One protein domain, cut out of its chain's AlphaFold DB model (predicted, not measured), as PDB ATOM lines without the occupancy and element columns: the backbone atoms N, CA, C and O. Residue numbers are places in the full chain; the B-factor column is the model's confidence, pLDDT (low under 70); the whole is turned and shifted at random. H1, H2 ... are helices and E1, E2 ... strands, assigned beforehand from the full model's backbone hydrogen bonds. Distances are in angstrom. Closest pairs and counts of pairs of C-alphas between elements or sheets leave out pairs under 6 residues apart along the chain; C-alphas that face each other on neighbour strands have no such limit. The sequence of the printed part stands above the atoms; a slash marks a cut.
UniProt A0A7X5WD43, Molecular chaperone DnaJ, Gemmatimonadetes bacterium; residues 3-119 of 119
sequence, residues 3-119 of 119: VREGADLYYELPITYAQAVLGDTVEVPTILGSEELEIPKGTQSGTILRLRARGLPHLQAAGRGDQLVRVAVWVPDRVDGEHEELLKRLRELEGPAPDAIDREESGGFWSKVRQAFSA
ATOM      1  N   VAL A   3     316.098 253.187 117.309       91.12
ATOM      2  CA  VAL A   3     315.651 254.567 117.155       91.12
ATOM      3  C   VAL A   3     316.883 255.462 117.114       91.12
ATOM      4  O   VAL A   3     317.799 255.283 117.906       91.12
ATOM      5  N   ARG A   4     316.948 256.385 116.156       91.19
ATOM      6  CA  ARG A   4     318.121 257.242 115.942       91.19
ATOM      7  C   ARG A   4     317.861 258.643 116.480       91.19
ATOM      8  O   ARG A   4     316.886 259.266 116.073       91.19
ATOM      9  N   GLU A   5     318.800 259.173 117.259       87.69
ATOM     10  CA  GLU A   5     318.844 260.591 117.629       87.69
ATOM     11  C   GLU A   5     320.245 261.142 117.342       87.69
ATOM     12  O   GLU A   5     321.228 260.788 117.990       87.69
ATOM     13  N   GLY A   6     320.376 261.978 116.310       90.19
ATOM     14  CA  GLY A   6     321.687 262.463 115.878       90.19
ATOM     15  C   GLY A   6     322.616 261.321 115.440       90.19
ATOM     16  O   GLY A   6     322.353 260.658 114.427       90.19
ATOM     17  N   ALA A   7     323.719 261.138 116.171       92.56
ATOM     18  CA  ALA A   7     324.676 260.046 115.978       92.56
ATOM     19  C   ALA A   7     324.418 258.847 116.911       92.56
ATOM     20  O   ALA A   7     324.988 257.780 116.686       92.56
ATOM     21  N   ASP A   8     323.547 258.991 117.910       93.44
ATOM     22  CA  ASP A   8     323.269 257.953 118.897       93.44
ATOM     23  C   ASP A   8     322.118 257.045 118.450       93.44
ATOM     24  O   ASP A   8     321.236 257.426 117.666       93.44
ATOM     25  N   LEU A   9     322.141 255.814 118.955       94.25
ATOM     26  CA  LEU A   9     321.119 254.803 118.720       94.25
ATOM     27  C   LEU A   9     320.489 254.371 120.032       94.25
ATOM     28  O   LEU A   9     321.179 254.104 121.005       94.25
ATOM     29  N   TYR A  10     319.178 254.211 120.028       94.50
ATOM     30  CA  TYR A  10     318.402 253.728 121.154       94.50
ATOM     31  C   TYR A  10     317.852 252.355 120.829       94.50
ATOM     32  O   TYR A  10     317.296 252.126 119.750       94.50
ATOM     33  N   TYR A  11     318.003 251.448 121.780       94.56
ATOM     34  CA  TYR A  11     317.520 250.085 121.681       94.56
ATOM     35  C   TYR A  11     316.820 249.707 122.980       94.56
ATOM     36  O   TYR A  11     317.349 249.945 124.062       94.56
ATOM     37  N   GLU A  12     315.630 249.128 122.873       95.50
ATOM     38  CA  GLU A  12     314.932 248.557 124.019       95.50
ATOM     39  C   GLU A  12     315.243 247.064 124.096       95.50
ATOM     40  O   GLU A  12     314.977 246.318 123.152       95.50
ATOM     41  N   LEU A  13     315.845 246.659 125.210       96.38
ATOM     42  CA  LEU A  13     316.256 245.296 125.499       96.38
ATOM     43  C   LEU A  13     315.245 244.666 126.467       96.38
ATOM     44  O   LEU A  13     315.257 245.013 127.654       96.38
ATOM     45  N   PRO A  14     314.375 243.759 125.988       97.00
ATOM     46  CA  PRO A  14     313.530 242.973 126.869       97.00
ATOM     47  C   PRO A  14     314.385 241.963 127.643       97.00
ATOM     48  O   PRO A  14     315.149 241.211 127.041       97.00
ATOM     49  N   ILE A  15     314.233 241.933 128.965       97.44
ATOM     50  CA  ILE A  15     314.833 240.924 129.847       97.44
ATOM     51  C   ILE A  15     313.763 240.302 130.744       97.44
ATOM     52  O   ILE A  15     312.723 240.906 131.010       97.44
ATOM     53  N   THR A  16     314.015 239.099 131.237       97.56
ATOM     54  CA  THR A  16     313.160 238.444 132.232       97.56
ATOM     55  C   THR A  16     313.353 239.056 133.623       97.56
ATOM     56  O   THR A  16     314.385 239.659 133.926       97.56
ATOM     57  N   TYR A  17     312.371 238.857 134.508       95.94
ATOM     58  CA  TYR A  17     312.490 239.240 135.919       95.94
ATOM     59  C   TYR A  17     313.704 238.587 136.597       95.94
ATOM     60  O   TYR A  17     314.455 239.257 137.302       95.94
ATOM     61  N   ALA A  18     313.948 237.300 136.326       96.75
ATOM     62  CA  ALA A  18     315.085 236.576 136.887       96.75
ATOM     63  C   ALA A  18     316.426 237.211 136.488       96.75
ATOM     64  O   ALA A  18     317.270 237.424 137.355       96.75
ATOM     65  N   GLN A  19     316.594 237.593 135.216       98.00
ATOM     66  CA  GLN A  19     317.791 238.303 134.741       98.00
ATOM     67  C   GLN A  19     317.968 239.653 135.442       98.00
ATOM     68  O   GLN A  19     319.069 239.996 135.861       98.00
ATOM     69  N   ALA A  20     316.884 240.410 135.633       97.31
ATOM     70  CA  ALA A  20     316.935 241.690 136.338       97.31
ATOM     71  C   ALA A  20     317.383 241.527 137.804       97.31
ATOM     72  O   ALA A  20     318.219 242.286 138.299       97.31
ATOM     73  N   VAL A  21     316.848 240.519 138.502       96.94
ATOM     74  CA  VAL A  21     317.110 240.278 139.930       96.94
ATOM     75  C   VAL A  21     318.475 239.653 140.177       96.94
ATOM     76  O   VAL A  21     319.136 240.016 141.149       96.94
ATOM     77  N   LEU A  22     318.888 238.700 139.342       97.81
ATOM     78  CA  LEU A  22     320.098 237.901 139.546       97.81
ATOM     79  C   LEU A  22     321.320 238.472 138.819       97.81
ATOM     80  O   LEU A  22     322.444 238.180 139.226       97.81
ATOM     81  N   GLY A  23     321.096 239.341 137.835       97.88
ATOM     82  CA  GLY A  23     322.096 239.718 136.848       97.88
ATOM     83  C   GLY A  23     322.207 238.653 135.760       97.88
ATOM     84  O   GLY A  23     321.817 237.501 135.957       97.88
ATOM     85  N   ASP A  24     322.707 239.053 134.599       98.31
ATOM     86  CA  ASP A  24     322.945 238.153 133.471       98.31
ATOM     87  C   ASP A  24     323.907 238.795 132.468       98.31
ATOM     88  O   ASP A  24     324.167 239.994 132.524       98.31
ATOM     89  N   THR A  25     324.387 238.016 131.511       97.94
ATOM     90  CA  THR A  25     325.157 238.501 130.372       97.94
ATOM     91  C   THR A  25     324.384 238.182 129.102       97.94
ATOM     92  O   THR A  25     324.150 237.017 128.787       97.94
ATOM     93  N   VAL A  26     323.973 239.216 128.366       96.62
ATOM     94  CA  VAL A  26     323.086 239.062 127.205       96.62
ATOM     95  C   VAL A  26     323.684 239.667 125.945       96.62
ATOM     96  O   VAL A  26     324.402 240.663 125.980       96.62
ATOM     97  N   GLU A  27     323.351 239.074 124.805       96.75
ATOM     98  CA  GLU A  27     323.782 239.560 123.500       96.75
ATOM     99  C   GLU A  27     322.835 240.659 123.000       96.75
ATOM    100  O   GLU A  27     321.619 240.472 122.897       96.75
ATOM    101  N   VAL A  28     323.392 241.827 122.681       96.12
ATOM    102  CA  VAL A  28     322.639 242.990 122.210       96.12
ATOM    103  C   VAL A  28     322.968 243.260 120.746       96.12
ATOM    104  O   VAL A  28     324.138 243.443 120.398       96.12
ATOM    105  N   PRO A  29     321.957 243.347 119.860       95.50
ATOM    106  CA  PRO A  29     322.197 243.693 118.473       95.50
ATOM    107  C   PRO A  29     322.676 245.143 118.373       95.50
ATOM    108  O   PRO A  29     322.148 246.049 119.022       95.50
ATOM    109  N   THR A  30     323.646 245.374 117.503       93.94
ATOM    110  CA  THR A  30     324.158 246.693 117.135       93.94
ATOM    111  C   THR A  30     324.144 246.835 115.616       93.94
ATOM    112  O   THR A  30     323.930 245.878 114.872       93.94
ATOM    113  N   ILE A  31     324.424 248.031 115.106       91.31
ATOM    114  CA  ILE A  31     324.581 248.231 113.655       91.31
ATOM    115  C   ILE A  31     325.883 247.638 113.088       91.31
ATOM    116  O   ILE A  31     326.126 247.739 111.888       91.31
ATOM    117  N   LEU A  32     326.740 247.060 113.936       86.81
ATOM    118  CA  LEU A  32     328.016 246.443 113.557       86.81
ATOM    119  C   LEU A  32     328.031 244.922 113.727       86.81
ATOM    120  O   LEU A  32     329.072 244.311 113.508       86.81
ATOM    121  N   GLY A  33     326.908 244.322 114.118       93.12
ATOM    122  CA  GLY A  33     326.827 242.923 114.530       93.12
ATOM    123  C   GLY A  33     326.158 242.842 115.893       93.12
ATOM    124  O   GLY A  33     325.155 243.509 116.128       93.12
ATOM    125  N   SER A  34     326.731 242.084 116.809       94.44
ATOM    126  CA  SER A  34     326.258 241.966 118.183       94.44
ATOM    127  C   SER A  34     327.380 242.240 119.174       94.44
ATOM    128  O   SER A  34     328.560 242.138 118.845       94.44
ATOM    129  N   GLU A  35     327.000 242.663 120.373       95.06
ATOM    130  CA  GLU A  35     327.911 242.937 121.480       95.06
ATOM    131  C   GLU A  35     327.368 242.289 122.746       95.06
ATOM    132  O   GLU A  35     326.157 242.272 122.980       95.06
ATOM    133  N   GLU A  36     328.272 241.783 123.571       96.44
ATOM    134  CA  GLU A  36     327.935 241.266 124.886       96.44
ATOM    135  C   GLU A  36     327.683 242.435 125.850       96.44
ATOM    136  O   GLU A  36     328.467 243.389 125.915       96.44
ATOM    137  N   LEU A  37     326.574 242.382 126.588       96.75
ATOM    138  CA  LEU A  37     326.204 243.379 127.583       96.75
ATOM    139  C   LEU A  37     325.931 242.704 128.927       96.75
ATOM    140  O   LEU A  37     325.025 241.881 129.056       96.75
ATOM    141  N   GLU A  38     326.683 243.118 129.940       97.81
ATOM    142  CA  GLU A  38     326.443 242.728 131.326       97.81
ATOM    143  C   GLU A  38     325.229 243.482 131.887       97.81
ATOM    144  O   GLU A  38     325.151 244.713 131.828       97.81
ATOM    145  N   ILE A  39     324.287 242.728 132.450       97.62
ATOM    146  CA  ILE A  39     323.149 243.205 133.227       97.62
ATOM    147  C   ILE A  39     323.504 243.033 134.706       97.62
ATOM    148  O   ILE A  39     323.523 241.905 135.205       97.62
ATOM    149  N   PRO A  40     323.767 244.128 135.441       97.25
ATOM    150  CA  PRO A  40     324.071 244.040 136.859       97.25
ATOM    151  C   PRO A  40     322.921 243.431 137.663       97.25
ATOM    152  O   PRO A  40     321.739 243.612 137.351       97.25
ATOM    153  N   LYS A  41     323.262 242.766 138.765       97.25
ATOM    154  CA  LYS A  41     322.277 242.264 139.724       97.25
ATOM    155  C   LYS A  41     321.415 243.406 140.279       97.25
ATOM    156  O   LYS A  41     321.947 244.420 140.724       97.25
ATOM    157  N   GLY A  42     320.095 243.221 140.309       95.00
ATOM    158  CA  GLY A  42     319.151 244.223 140.814       95.00
ATOM    159  C   GLY A  42     318.853 245.359 139.829       95.00
ATOM    160  O   GLY A  42     318.397 246.427 140.245       95.00
ATOM    161  N   THR A  43     319.100 245.146 138.532       94.94
ATOM    162  CA  THR A  43     318.831 246.139 137.484       94.94
ATOM    163  C   THR A  43     317.343 246.467 137.414       94.94
ATOM    164  O   THR A  43     316.504 245.604 137.163       94.94
ATOM    165  N   GLN A  44     317.004 247.744 137.584       94.25
ATOM    166  CA  GLN A  44     315.624 248.209 137.491       94.25
ATOM    167  C   GLN A  44     315.162 248.341 136.039       94.25
ATOM    168  O   GLN A  44     315.933 248.717 135.148       94.25
ATOM    169  N   SER A  45     313.870 248.113 135.796       93.56
ATOM    170  CA  SER A  45     313.289 248.408 134.487       93.56
ATOM    171  C   SER A  45     313.364 249.908 134.195       93.56
ATOM    172  O   SER A  45     313.051 250.757 135.031       93.56
ATOM    173  N   GLY A  46     313.783 250.234 132.979       90.69
ATOM    174  CA  GLY A  46     314.104 251.586 132.561       90.69
ATOM    175  C   GLY A  46     315.552 251.983 132.827       90.69
ATOM    176  O   GLY A  46     315.901 253.096 132.473       90.69
ATOM    177  N   THR A  47     316.410 251.130 133.391       91.88
ATOM    178  CA  THR A  47     317.858 251.406 133.435       91.88
ATOM    179  C   THR A  47     318.413 251.575 132.016       91.88
ATOM    180  O   THR A  47     318.008 250.849 131.105       91.88
ATOM    181  N   ILE A  48     319.332 252.528 131.820       93.00
ATOM    182  CA  ILE A  48     320.069 252.694 130.559       93.00
ATOM    183  C   ILE A  48     321.486 252.191 130.745       93.00
ATOM    184  O   ILE A  48     322.234 252.702 131.577       93.00
ATOM    185  N   LEU A  49     321.870 251.252 129.896       94.25
ATOM    186  CA  LEU A  49     323.236 250.790 129.755       94.25
ATOM    187  C   LEU A  49     323.804 251.340 128.447       94.25
ATOM    188  O   LEU A  49     323.109 251.428 127.435       94.25
ATOM    189  N   ARG A  50     325.063 251.777 128.470       94.81
ATOM    190  CA  ARG A  50     325.672 252.499 127.349       94.81
ATOM    191  C   ARG A  50     326.785 251.688 126.708       94.81
ATOM    192  O   ARG A  50     327.834 251.490 127.314       94.81
ATOM    193  N   LEU A  51     326.582 251.326 125.447       94.75
ATOM    194  CA  LEU A  51     327.600 250.755 124.576       94.75
ATOM    195  C   LEU A  51     328.310 251.891 123.830       94.75
ATOM    196  O   LEU A  51     327.765 252.496 122.899       94.75
ATOM    197  N   ARG A  52     329.528 252.213 124.269       93.75
ATOM    198  CA  ARG A  52     330.298 253.344 123.732       93.75
ATOM    199  C   ARG A  52     330.719 253.109 122.282       93.75
ATOM    200  O   ARG A  52     331.156 252.015 121.935       93.75
ATOM    201  N   ALA A  53     330.643 254.147 121.449       93.56
ATOM    202  CA  ALA A  53     331.059 254.127 120.042       93.56
ATOM    203  C   ALA A  53     330.360 253.050 119.177       93.56
ATOM    204  O   ALA A  53     330.905 252.597 118.161       93.56
ATOM    205  N   ARG A  54     329.154 252.626 119.578       95.12
ATOM    206  CA  ARG A  54     328.299 251.677 118.837       95.12
ATOM    207  C   ARG A  54     327.128 252.338 118.103       95.12
ATOM    208  O   ARG A  54     326.375 251.654 117.417       95.12
ATOM    209  N   GLY A  55     327.032 253.663 118.156       91.75
ATOM    210  CA  GLY A  55     326.134 254.473 117.337       91.75
ATOM    211  C   GLY A  55     326.659 254.718 115.918       91.75
ATOM    212  O   GLY A  55     327.593 254.069 115.425       91.75
ATOM    213  N   LEU A  56     326.050 255.674 115.227       93.44
ATOM    214  CA  LEU A  56     326.383 256.049 113.854       93.44
ATOM    215  C   LEU A  56     327.630 256.949 113.785       93.44
ATOM    216  O   LEU A  56     327.961 257.634 114.754       93.44
ATOM    217  N   PRO A  57     328.335 256.978 112.639       92.62
ATOM    218  CA  PRO A  57     329.387 257.960 112.394       92.62
ATOM    219  C   PRO A  57     328.867 259.399 112.474       92.62
ATOM    220  O   PRO A  57     327.763 259.698 112.009       92.62
ATOM    221  N   HIS A  58     329.679 260.303 113.021       90.12
ATOM    222  CA  HIS A  58     329.383 261.733 112.981       90.12
ATOM    223  C   HIS A  58     329.569 262.278 111.557       90.12
ATOM    224  O   HIS A  58     330.523 261.929 110.869       90.12
ATOM    225  N   LEU A  59     328.668 263.160 111.111       83.62
ATOM    226  CA  LEU A  59     328.701 263.700 109.744       83.62
ATOM    227  C   LEU A  59     329.826 264.726 109.513       83.62
ATOM    228  O   LEU A  59     330.262 264.900 108.381       83.62
ATOM    229  N   GLN A  60     330.271 265.423 110.564       86.06
ATOM    230  CA  GLN A  60     331.231 266.537 110.479       86.06
ATOM    231  C   GLN A  60     332.415 266.410 111.454       86.06
ATOM    232  O   GLN A  60     333.184 267.353 111.616       86.06
ATOM    233  N   ALA A  61     332.569 265.264 112.121       83.62
ATOM    234  CA  ALA A  61     333.623 265.036 113.106       83.62
ATOM    235  C   ALA A  61     334.141 263.596 113.030       83.62
ATOM    236  O   ALA A  61     333.448 262.701 112.550       83.62
ATOM    237  N   ALA A  62     335.359 263.369 113.524       87.00
ATOM    238  CA  ALA A  62     335.869 262.018 113.719       87.00
ATOM    239  C   ALA A  62     335.120 261.321 114.870       87.00
ATOM    240  O   ALA A  62     334.771 261.949 115.868       87.00
ATOM    241  N   GLY A  63     334.912 260.009 114.747       89.44
ATOM    242  CA  GLY A  63     334.286 259.183 115.783       89.44
ATOM    243  C   GLY A  63     332.813 258.860 115.529       89.44
ATOM    244  O   GLY A  63     332.235 259.176 114.487       89.44
ATOM    245  N   ARG A  64     332.191 258.191 116.500       93.94
ATOM    246  CA  ARG A  64     330.829 257.645 116.409       93.94
ATOM    247  C   ARG A  64     330.041 257.972 117.664       93.94
ATOM    248  O   ARG A  64     330.651 258.147 118.716       93.94
ATOM    249  N   GLY A  65     328.723 258.049 117.530       94.25
ATOM    250  CA  GLY A  65     327.829 258.115 118.679       94.25
ATOM    251  C   GLY A  65     327.809 256.806 119.468       94.25
ATOM    252  O   GLY A  65     328.494 255.832 119.131       94.25
ATOM    253  N   ASP A  66     326.979 256.771 120.496       94.75
ATOM    254  CA  ASP A  66     326.801 255.638 121.394       94.75
ATOM    255  C   ASP A  66     325.517 254.861 121.063       94.75
ATOM    256  O   ASP A  66     324.598 255.365 120.414       94.75
ATOM    257  N   GLN A  67     325.450 253.609 121.514       95.62
ATOM    258  CA  GLN A  67     324.192 252.873 121.582       95.62
ATOM    259  C   GLN A  67     323.720 252.816 123.037       95.62
ATOM    260  O   GLN A  67     324.433 252.369 123.934       95.62
ATOM    261  N   LEU A  68     322.506 253.292 123.260       95.69
ATOM    262  CA  LEU A  68     321.857 253.453 124.549       95.69
ATOM    263  C   LEU A  68     320.795 252.363 124.667       95.69
ATOM    264  O   LEU A  68     319.781 252.365 123.964       95.69
ATOM    265  N   VAL A  69     321.074 251.397 125.531       96.00
ATOM    266  CA  VAL A  69     320.268 250.200 125.733       96.00
ATOM    267  C   VAL A  69     319.375 250.416 126.942       96.00
ATOM    268  O   VAL A  69     319.841 250.442 128.078       96.00
ATOM    269  N   ARG A  70     318.078 250.587 126.700       94.56
ATOM    270  CA  ARG A  70     317.060 250.661 127.744       94.56
ATOM    271  C   ARG A  70     316.616 249.257 128.115       94.56
ATOM    272  O   ARG A  70     316.057 248.553 127.281       94.56
ATOM    273  N   VAL A  71     316.774 248.897 129.377       95.81
ATOM    274  CA  VAL A  71     316.282 247.628 129.911       95.81
ATOM    275  C   VAL A  71     314.770 247.704 130.134       95.81
ATOM    276  O   VAL A  71     314.281 248.612 130.807       95.81
ATOM    277  N   ALA A  72     314.021 246.740 129.612       95.75
ATOM    278  CA  ALA A  72     312.588 246.585 129.846       95.75
ATOM    279  C   ALA A  72     312.322 245.186 130.409       95.75
ATOM    280  O   ALA A  72     312.709 244.199 129.793       95.75
ATOM    281  N   VAL A  73     311.677 245.081 131.575       96.75
ATOM    282  CA  VAL A  73     311.288 243.760 132.086       96.75
ATOM    283  C   VAL A  73     310.077 243.295 131.288       96.75
ATOM    284  O   VAL A  73     309.039 243.957 131.283       96.75
ATOM    285  N   TRP A  74     310.235 242.183 130.583       96.75
ATOM    286  CA  TRP A  74     309.173 241.552 129.819       96.75
ATOM    287  C   TRP A  74     308.295 240.702 130.738       96.75
ATOM    288  O   TRP A  74     308.795 239.952 131.578       96.75
ATOM    289  N   VAL A  75     306.980 240.814 130.554       96.12
ATOM    290  CA  VAL A  75     305.977 240.028 131.275       96.12
ATOM    291  C   VAL A  75     305.284 239.104 130.267       96.12
ATOM    292  O   VAL A  75     304.741 239.610 129.283       96.12
ATOM    293  N   PRO A  76     305.308 237.773 130.466       93.81
ATOM    294  CA  PRO A  76     304.625 236.837 129.579       93.81
ATOM    295  C   PRO A  76     303.098 236.938 129.698       93.81
ATOM    296  O   PRO A  76     302.562 237.037 130.798       93.81
ATOM    297  N   ASP A  77     302.392 236.799 128.571       95.25
ATOM    298  CA  ASP A  77     300.919 236.746 128.548       95.25
ATOM    299  C   ASP A  77     300.353 235.434 129.121       95.25
ATOM    300  O   ASP A  77     299.166 235.343 129.439       95.25
ATOM    301  N   ARG A  78     301.176 234.379 129.186       94.31
ATOM    302  CA  ARG A  78     300.799 233.040 129.660       94.31
ATOM    303  C   ARG A  78     301.971 232.368 130.364       94.31
ATOM    304  O   ARG A  78     303.104 232.460 129.897       94.31
ATOM    305  N   VAL A  79     301.666 231.639 131.430       94.12
ATOM    306  CA  VAL A  79     302.591 230.763 132.159       94.12
ATOM    307  C   VAL A  79     301.958 229.378 132.301       94.12
ATOM    308  O   VAL A  79     300.733 229.256 132.260       94.12
ATOM    309  N   ASP A  80     302.780 228.335 132.382       94.69
ATOM    310  CA  ASP A  80     302.334 226.954 132.599       94.69
ATOM    311  C   ASP A  80     302.334 226.591 134.094       94.69
ATOM    312  O   ASP A  80     302.684 227.411 134.940       94.69
ATOM    313  N   GLY A  81     301.905 225.368 134.430       95.19
ATOM    314  CA  GLY A  81     301.637 224.969 135.814       95.19
ATOM    315  C   GLY A  81     302.838 225.101 136.756       95.19
ATOM    316  O   GLY A  81     302.699 225.681 137.826       95.19
ATOM    317  N   GLU A  82     304.019 224.610 136.370       96.12
ATOM    318  CA  GLU A  82     305.209 224.721 137.229       96.12
ATOM    319  C   GLU A  82     305.628 226.184 137.403       96.12
ATOM    320  O   GLU A  82     305.898 226.634 138.518       96.12
ATOM    321  N   HIS A  83     305.614 226.956 136.315       94.56
ATOM    322  CA  HIS A  83     305.986 228.363 136.346       94.56
ATOM    323  C   HIS A  83     304.996 229.198 137.183       94.56
ATOM    324  O   HIS A  83     305.413 230.070 137.946       94.56
ATOM    325  N   GLU A  84     303.695 228.905 137.106       96.62
ATOM    326  CA  GLU A  84     302.654 229.548 137.912       96.62
ATOM    327  C   GLU A  84     302.829 229.262 139.412       96.62
ATOM    328  O   GLU A  84     302.744 230.185 140.227       96.62
ATOM    329  N   GLU A  85     303.114 228.014 139.791       97.50
ATOM    330  CA  GLU A  85     303.344 227.648 141.194       97.50
ATOM    331  C   GLU A  85     304.588 228.341 141.772       97.50
ATOM    332  O   GLU A  85     304.553 228.849 142.898       97.50
ATOM    333  N   LEU A  86     305.662 228.463 140.986       96.50
ATOM    334  CA  LEU A  86     306.853 229.217 141.389       96.50
ATOM    335  C   LEU A  86     306.551 230.706 141.603       96.50
ATOM    336  O   LEU A  86     307.001 231.285 142.592       96.50
ATOM    337  N   LEU A  87     305.751 231.324 140.729       95.56
ATOM    338  CA  LEU A  87     305.351 232.728 140.867       95.56
ATOM    339  C   LEU A  87     304.430 232.955 142.074       95.56
ATOM    340  O   LEU A  87     304.578 233.953 142.780       95.56
ATOM    341  N   LYS A  88     303.510 232.023 142.362       95.50
ATOM    342  CA  LYS A  88     302.692 232.066 143.587       95.50
ATOM    343  C   LYS A  88     303.570 232.018 144.830       95.50
ATOM    344  O   LYS A  88     303.362 232.819 145.739       95.50
ATOM    345  N   ARG A  89     304.564 231.126 144.848       96.88
ATOM    346  CA  ARG A  89     305.493 231.008 145.973       96.88
ATOM    347  C   ARG A  89     306.363 232.250 146.131       96.88
ATOM    348  O   ARG A  89     306.568 232.701 147.252       96.88
ATOM    349  N   LEU A  90     306.841 232.818 145.028       95.75
ATOM    350  CA  LEU A  90     307.581 234.077 145.041       95.75
ATOM    351  C   LEU A  90     306.740 235.203 145.661       95.75
ATOM    352  O   LEU A  90     307.212 235.879 146.568       95.75
ATOM    353  N   ARG A  91     305.471 235.332 145.259       94.62
ATOM    354  CA  ARG A  91     304.544 236.344 145.790       94.62
ATOM    355  C   ARG A  91     304.332 236.243 147.306       94.62
ATOM    356  O   ARG A  91     304.057 237.252 147.941       94.62
ATOM    357  N   GLU A  92     304.423 235.049 147.892       95.69
ATOM    358  CA  GLU A  92     304.346 234.867 149.353       95.69
ATOM    359  C   GLU A  92     305.603 235.356 150.087       95.69
ATOM    360  O   GLU A  92     305.531 235.695 151.267       95.69
ATOM    361  N   LEU A  93     306.755 235.342 149.410       95.56
ATOM    362  CA  LEU A  93     308.044 235.766 149.960       95.56
ATOM    363  C   LEU A  93     308.298 237.265 149.762       95.56
ATOM    364  O   LEU A  93     309.060 237.862 150.523       95.56
ATOM    365  N   GLU A  94     307.699 237.858 148.733       92.81
ATOM    366  CA  GLU A  94     307.834 239.277 148.419       92.81
ATOM    367  C   GLU A  94     307.008 240.161 149.368       92.81
ATOM    368  O   GLU A  94     305.918 239.811 149.822       92.81
ATOM    369  N   GLY A  95     307.546 241.344 149.672       88.88
ATOM    370  CA  GLY A  95     306.803 242.407 150.346       88.88
ATOM    371  C   GLY A  95     305.911 243.193 149.374       88.88
ATOM    372  O   GLY A  95     305.914 242.930 148.170       88.88
ATOM    373  N   PRO A  96     305.161 244.194 149.867       90.00
ATOM    374  CA  PRO A  96     304.464 245.122 148.985       90.00
ATOM    375  C   PRO A  96     305.460 245.836 148.058       90.00
ATOM    376  O   PRO A  96     306.576 246.165 148.465       90.00
ATOM    377  N   ALA A  97     305.038 246.092 146.818       88.88
ATOM    378  CA  ALA A  97     305.808 246.921 145.900       88.88
ATOM    379  C   ALA A  97     306.027 248.320 146.508       88.88
ATOM    380  O   ALA A  97     305.124 248.832 147.177       88.88
ATOM    381  N   PRO A  98     307.195 248.946 146.290       88.62
ATOM    382  CA  PRO A  98     307.445 250.291 146.787       88.62
ATOM    383  C   PRO A  98     306.544 251.309 146.074       88.62
ATOM    384  O   PRO A  98     306.246 251.164 144.887       88.62
ATOM    385  N   ASP A  99     306.161 252.374 146.783       89.25
ATOM    386  CA  ASP A  99     305.304 253.445 146.244       89.25
ATOM    387  C   ASP A  99     305.961 254.202 145.075       89.25
ATOM    388  O   ASP A  99     305.284 254.771 144.216       89.25
ATOM    389  N   ALA A 100     307.294 254.196 145.029       83.56
ATOM    390  CA  ALA A 100     308.089 254.749 143.949       83.56
ATOM    391  C   ALA A 100     309.336 253.892 143.705       83.56
ATOM    392  O   ALA A 100     309.898 253.297 144.621       83.56
ATOM    393  N   ILE A 101     309.788 253.859 142.451       80.44
ATOM    394  CA  ILE A 101     311.128 253.379 142.111       80.44
ATOM    395  C   ILE A 101     312.040 254.600 142.193       80.44
ATOM    396  O   ILE A 101     311.828 255.545 141.427       80.44
ATOM    397  N   ASP A 102     313.032 254.574 143.084       69.75
ATOM    398  CA  ASP A 102     314.069 255.602 143.160       69.75
ATOM    399  C   ASP A 102     314.826 255.639 141.828       69.75
ATOM    400  O   ASP A 102     315.676 254.799 141.527       69.75
ATOM    401  N   ARG A 103     314.456 256.591 140.972       64.00
ATOM    402  CA  ARG A 103     315.157 256.868 139.721       64.00
ATOM    403  C   ARG A 103     315.994 258.111 139.954       64.00
ATOM    404  O   ARG A 103     315.430 259.192 140.095       64.00
ATOM    405  N   GLU A 104     317.318 257.985 139.944       56.78
ATOM    406  CA  GLU A 104     318.171 259.151 139.708       56.78
ATOM    407  C   GLU A 104     317.785 259.730 138.340       56.78
ATOM    408  O   GLU A 104     318.021 259.140 137.280       56.78
ATOM    409  N   GLU A 105     317.065 260.850 138.364       50.62
ATOM    410  CA  GLU A 105     316.481 261.443 137.175       50.62
ATOM    411  C   GLU A 105     317.571 261.930 136.217       50.62
ATOM    412  O   GLU A 105     318.128 263.015 136.350       50.62
ATOM    413  N   SER A 106     317.773 261.197 135.127       51.84
ATOM    414  CA  SER A 106     318.273 261.788 133.881       51.84
ATOM    415  C   SER A 106     317.110 262.512 133.176       51.84
ATOM    416  O   SER A 106     316.703 262.143 132.072       51.84
ATOM    417  N   GLY A 107     316.502 263.497 133.851       48.66
ATOM    418  CA  GLY A 107     315.190 264.087 133.529       48.66
ATOM    419  C   GLY A 107     315.064 264.737 132.143       48.66
ATOM    420  O   GLY A 107     313.972 264.810 131.588       48.66
ATOM    421  N   GLY A 108     316.170 265.140 131.515       57.88
ATOM    422  CA  GLY A 108     316.155 265.682 130.147       57.88
ATOM    423  C   GLY A 108     316.224 264.617 129.049       57.88
ATOM    424  O   GLY A 108     315.652 264.785 127.974       57.88
ATOM    425  N   PHE A 109     316.898 263.503 129.320       58.09
ATOM    426  CA  PHE A 109     317.233 262.479 128.332       58.09
ATOM    427  C   PHE A 109     316.008 261.644 127.936       58.09
ATOM    428  O   PHE A 109     315.715 261.480 126.756       58.09
ATOM    429  N   TRP A 110     315.218 261.203 128.918       61.03
ATOM    430  CA  TRP A 110     314.044 260.347 128.702       61.03
ATOM    431  C   TRP A 110     312.911 260.990 127.906       61.03
ATOM    432  O   TRP A 110     312.153 260.286 127.235       61.03
ATOM    433  N   SER A 111     312.796 262.316 127.974       63.00
ATOM    434  CA  SER A 111     311.812 263.061 127.189       63.00
ATOM    435  C   SER A 111     312.069 262.918 125.684       63.00
ATOM    436  O   SER A 111     311.134 262.675 124.919       63.00
ATOM    437  N   LYS A 112     313.344 262.962 125.278       62.81
ATOM    438  CA  LYS A 112     313.775 262.830 123.883       62.81
ATOM    439  C   LYS A 112     313.642 261.397 123.381       62.81
ATOM    440  O   LYS A 112     313.077 261.170 122.315       62.81
ATOM    441  N   VAL A 113     314.006 260.424 124.223       62.03
ATOM    442  CA  VAL A 113     313.807 258.997 123.928       62.03
ATOM    443  C   VAL A 113     312.332 258.685 123.691       62.03
ATOM    444  O   VAL A 113     311.992 258.071 122.685       62.03
ATOM    445  N   ARG A 114     311.427 259.151 124.563       64.94
ATOM    446  CA  ARG A 114     309.983 258.931 124.370       64.94
ATOM    447  C   ARG A 114     309.475 259.519 123.056       64.94
ATOM    448  O   ARG A 114     308.747 258.814 122.369       64.94
ATOM    449  N   GLN A 115     309.897 260.732 122.684       65.62
ATOM    450  CA  GLN A 115     309.548 261.321 121.381       65.62
ATOM    451  C   GLN A 115     310.006 260.449 120.213       65.62
ATOM    452  O   GLN A 115     309.268 260.272 119.245       65.62
ATOM    453  N   ALA A 116     311.202 259.880 120.319       63.25
ATOM    454  CA  ALA A 116     311.807 259.105 119.251       63.25
ATOM    455  C   ALA A 116     311.182 257.695 119.092       63.25
ATOM    456  O   ALA A 116     311.229 257.128 118.001       63.25
ATOM    457  N   PHE A 117     310.551 257.144 120.140       60.34
ATOM    458  CA  PHE A 117     309.774 255.891 120.080       60.34
ATOM    459  C   PHE A 117     308.272 256.094 119.803       60.34
ATOM    460  O   PHE A 117     307.611 255.150 119.375       60.34
ATOM    461  N   SER A 118     307.722 257.295 120.030       58.28
ATOM    462  CA  SER A 118     306.306 257.624 119.782       58.28
ATOM    463  C   SER A 118     305.984 258.038 118.335       58.28
ATOM    464  O   SER A 118     304.864 258.472 118.073       58.28
ATOM    465  N   ALA A 119     306.953 257.926 117.419       45.09
ATOM    466  CA  ALA A 119     306.834 258.214 115.986       45.09
ATOM    467  C   ALA A 119     306.973 256.939 115.126       45.09
ATOM    468  O   ALA A 119     306.252 256.860 114.109       45.09
TER     469      ALA A 119
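What this domain is: This is residues 3 to 119 of the 119 residues of the protein "Molecular chaperone DnaJ" of Gemmatimonadetes bacterium (UniProt A0A7X5WD43). A strongly twisted four-stranded sheet, E1 E2 E6 E5, has the hairpin E3 and E4 packed crosswise on one face as a small sandwich, while the end helix H3 lies slantwise over the other face near E1 and E2. Helix H2 stands free at one end of the long axis, away from this body, and the loop of residues 52 to 66 reaches to the other end. The printed part has 117 residues with six named strands and three named helices, in the order E1 E2 H1 E3 E4 E5 E6 H2 H3; the larger sheet is mixed, the smaller antiparallel, and the class is mixed, helices and strands. The whole is loose, with a radius of gyration of the C-alphas of 17.1 A, and elongated, spanning 57 by 31 by 27 A.

Where its parts are: E1, residues 3 to 5, begins at C-alpha 3, (315.651, 254.567, 117.155). E2, residues 8 to 15, is 21.9 A long, and H1 takes residues 17 to 22. E3, residues 24 to 30, is 18.5 A long, and E4, residues 33 to 39, is 19.1 A. E5 is residues 48 to 51, and E6, residues 67 to 73, is 19.0 A long. H2, residues 81 to 93, is 18.9 A long and begins at (301.637, 224.969, 135.814). H3, residues 109 to 117, is 12.9 A long and ends at C-alpha 117, (309.774, 255.891, 120.080).

How they stand to each other: E1 and E2 form an antiparallel hairpin, with N 3 and O 10 2.9 A apart. E2 and E6 are parallel at 23 degrees, with N 13 and O 70 2.8 A apart. E5 and E6 form an antiparallel hairpin, with N 49 and O 69 2.8 A apart. E3 and E4 form another, with N 26 and O 37 2.9 A apart. The two sheets make a sandwich, two sheets face to face, their strands at 49 degrees; the closest C-alphas of E2 and E3, Leu 13 and Val 28, are 7.5 A apart. H1 is on the larger sheet but only grazes it with residues 17 to 20. H3 is on that sheet at a height of 9.0 A, only just over E1 and E2 with 3 C-alphas on each; its closest C-alpha to E1 is Ala 116, 6.3 A from Val 3. H2 is not on the sheet. In H1, H2 and H3 every O i to N i+4 pair is within hydrogen-bond range.

The domain as a whole: The C-alphas farthest apart, Gln 60 and Gly 81, are 57.0 A apart. The printed part has no cut. The links E5 to E6 and H2 to H3 are long, 15 residues each. Residues 80 to 86 and 88 to 100 stand free. Mean pLDDT of the printed part is 88.6; residues 102 to 119 are under 70.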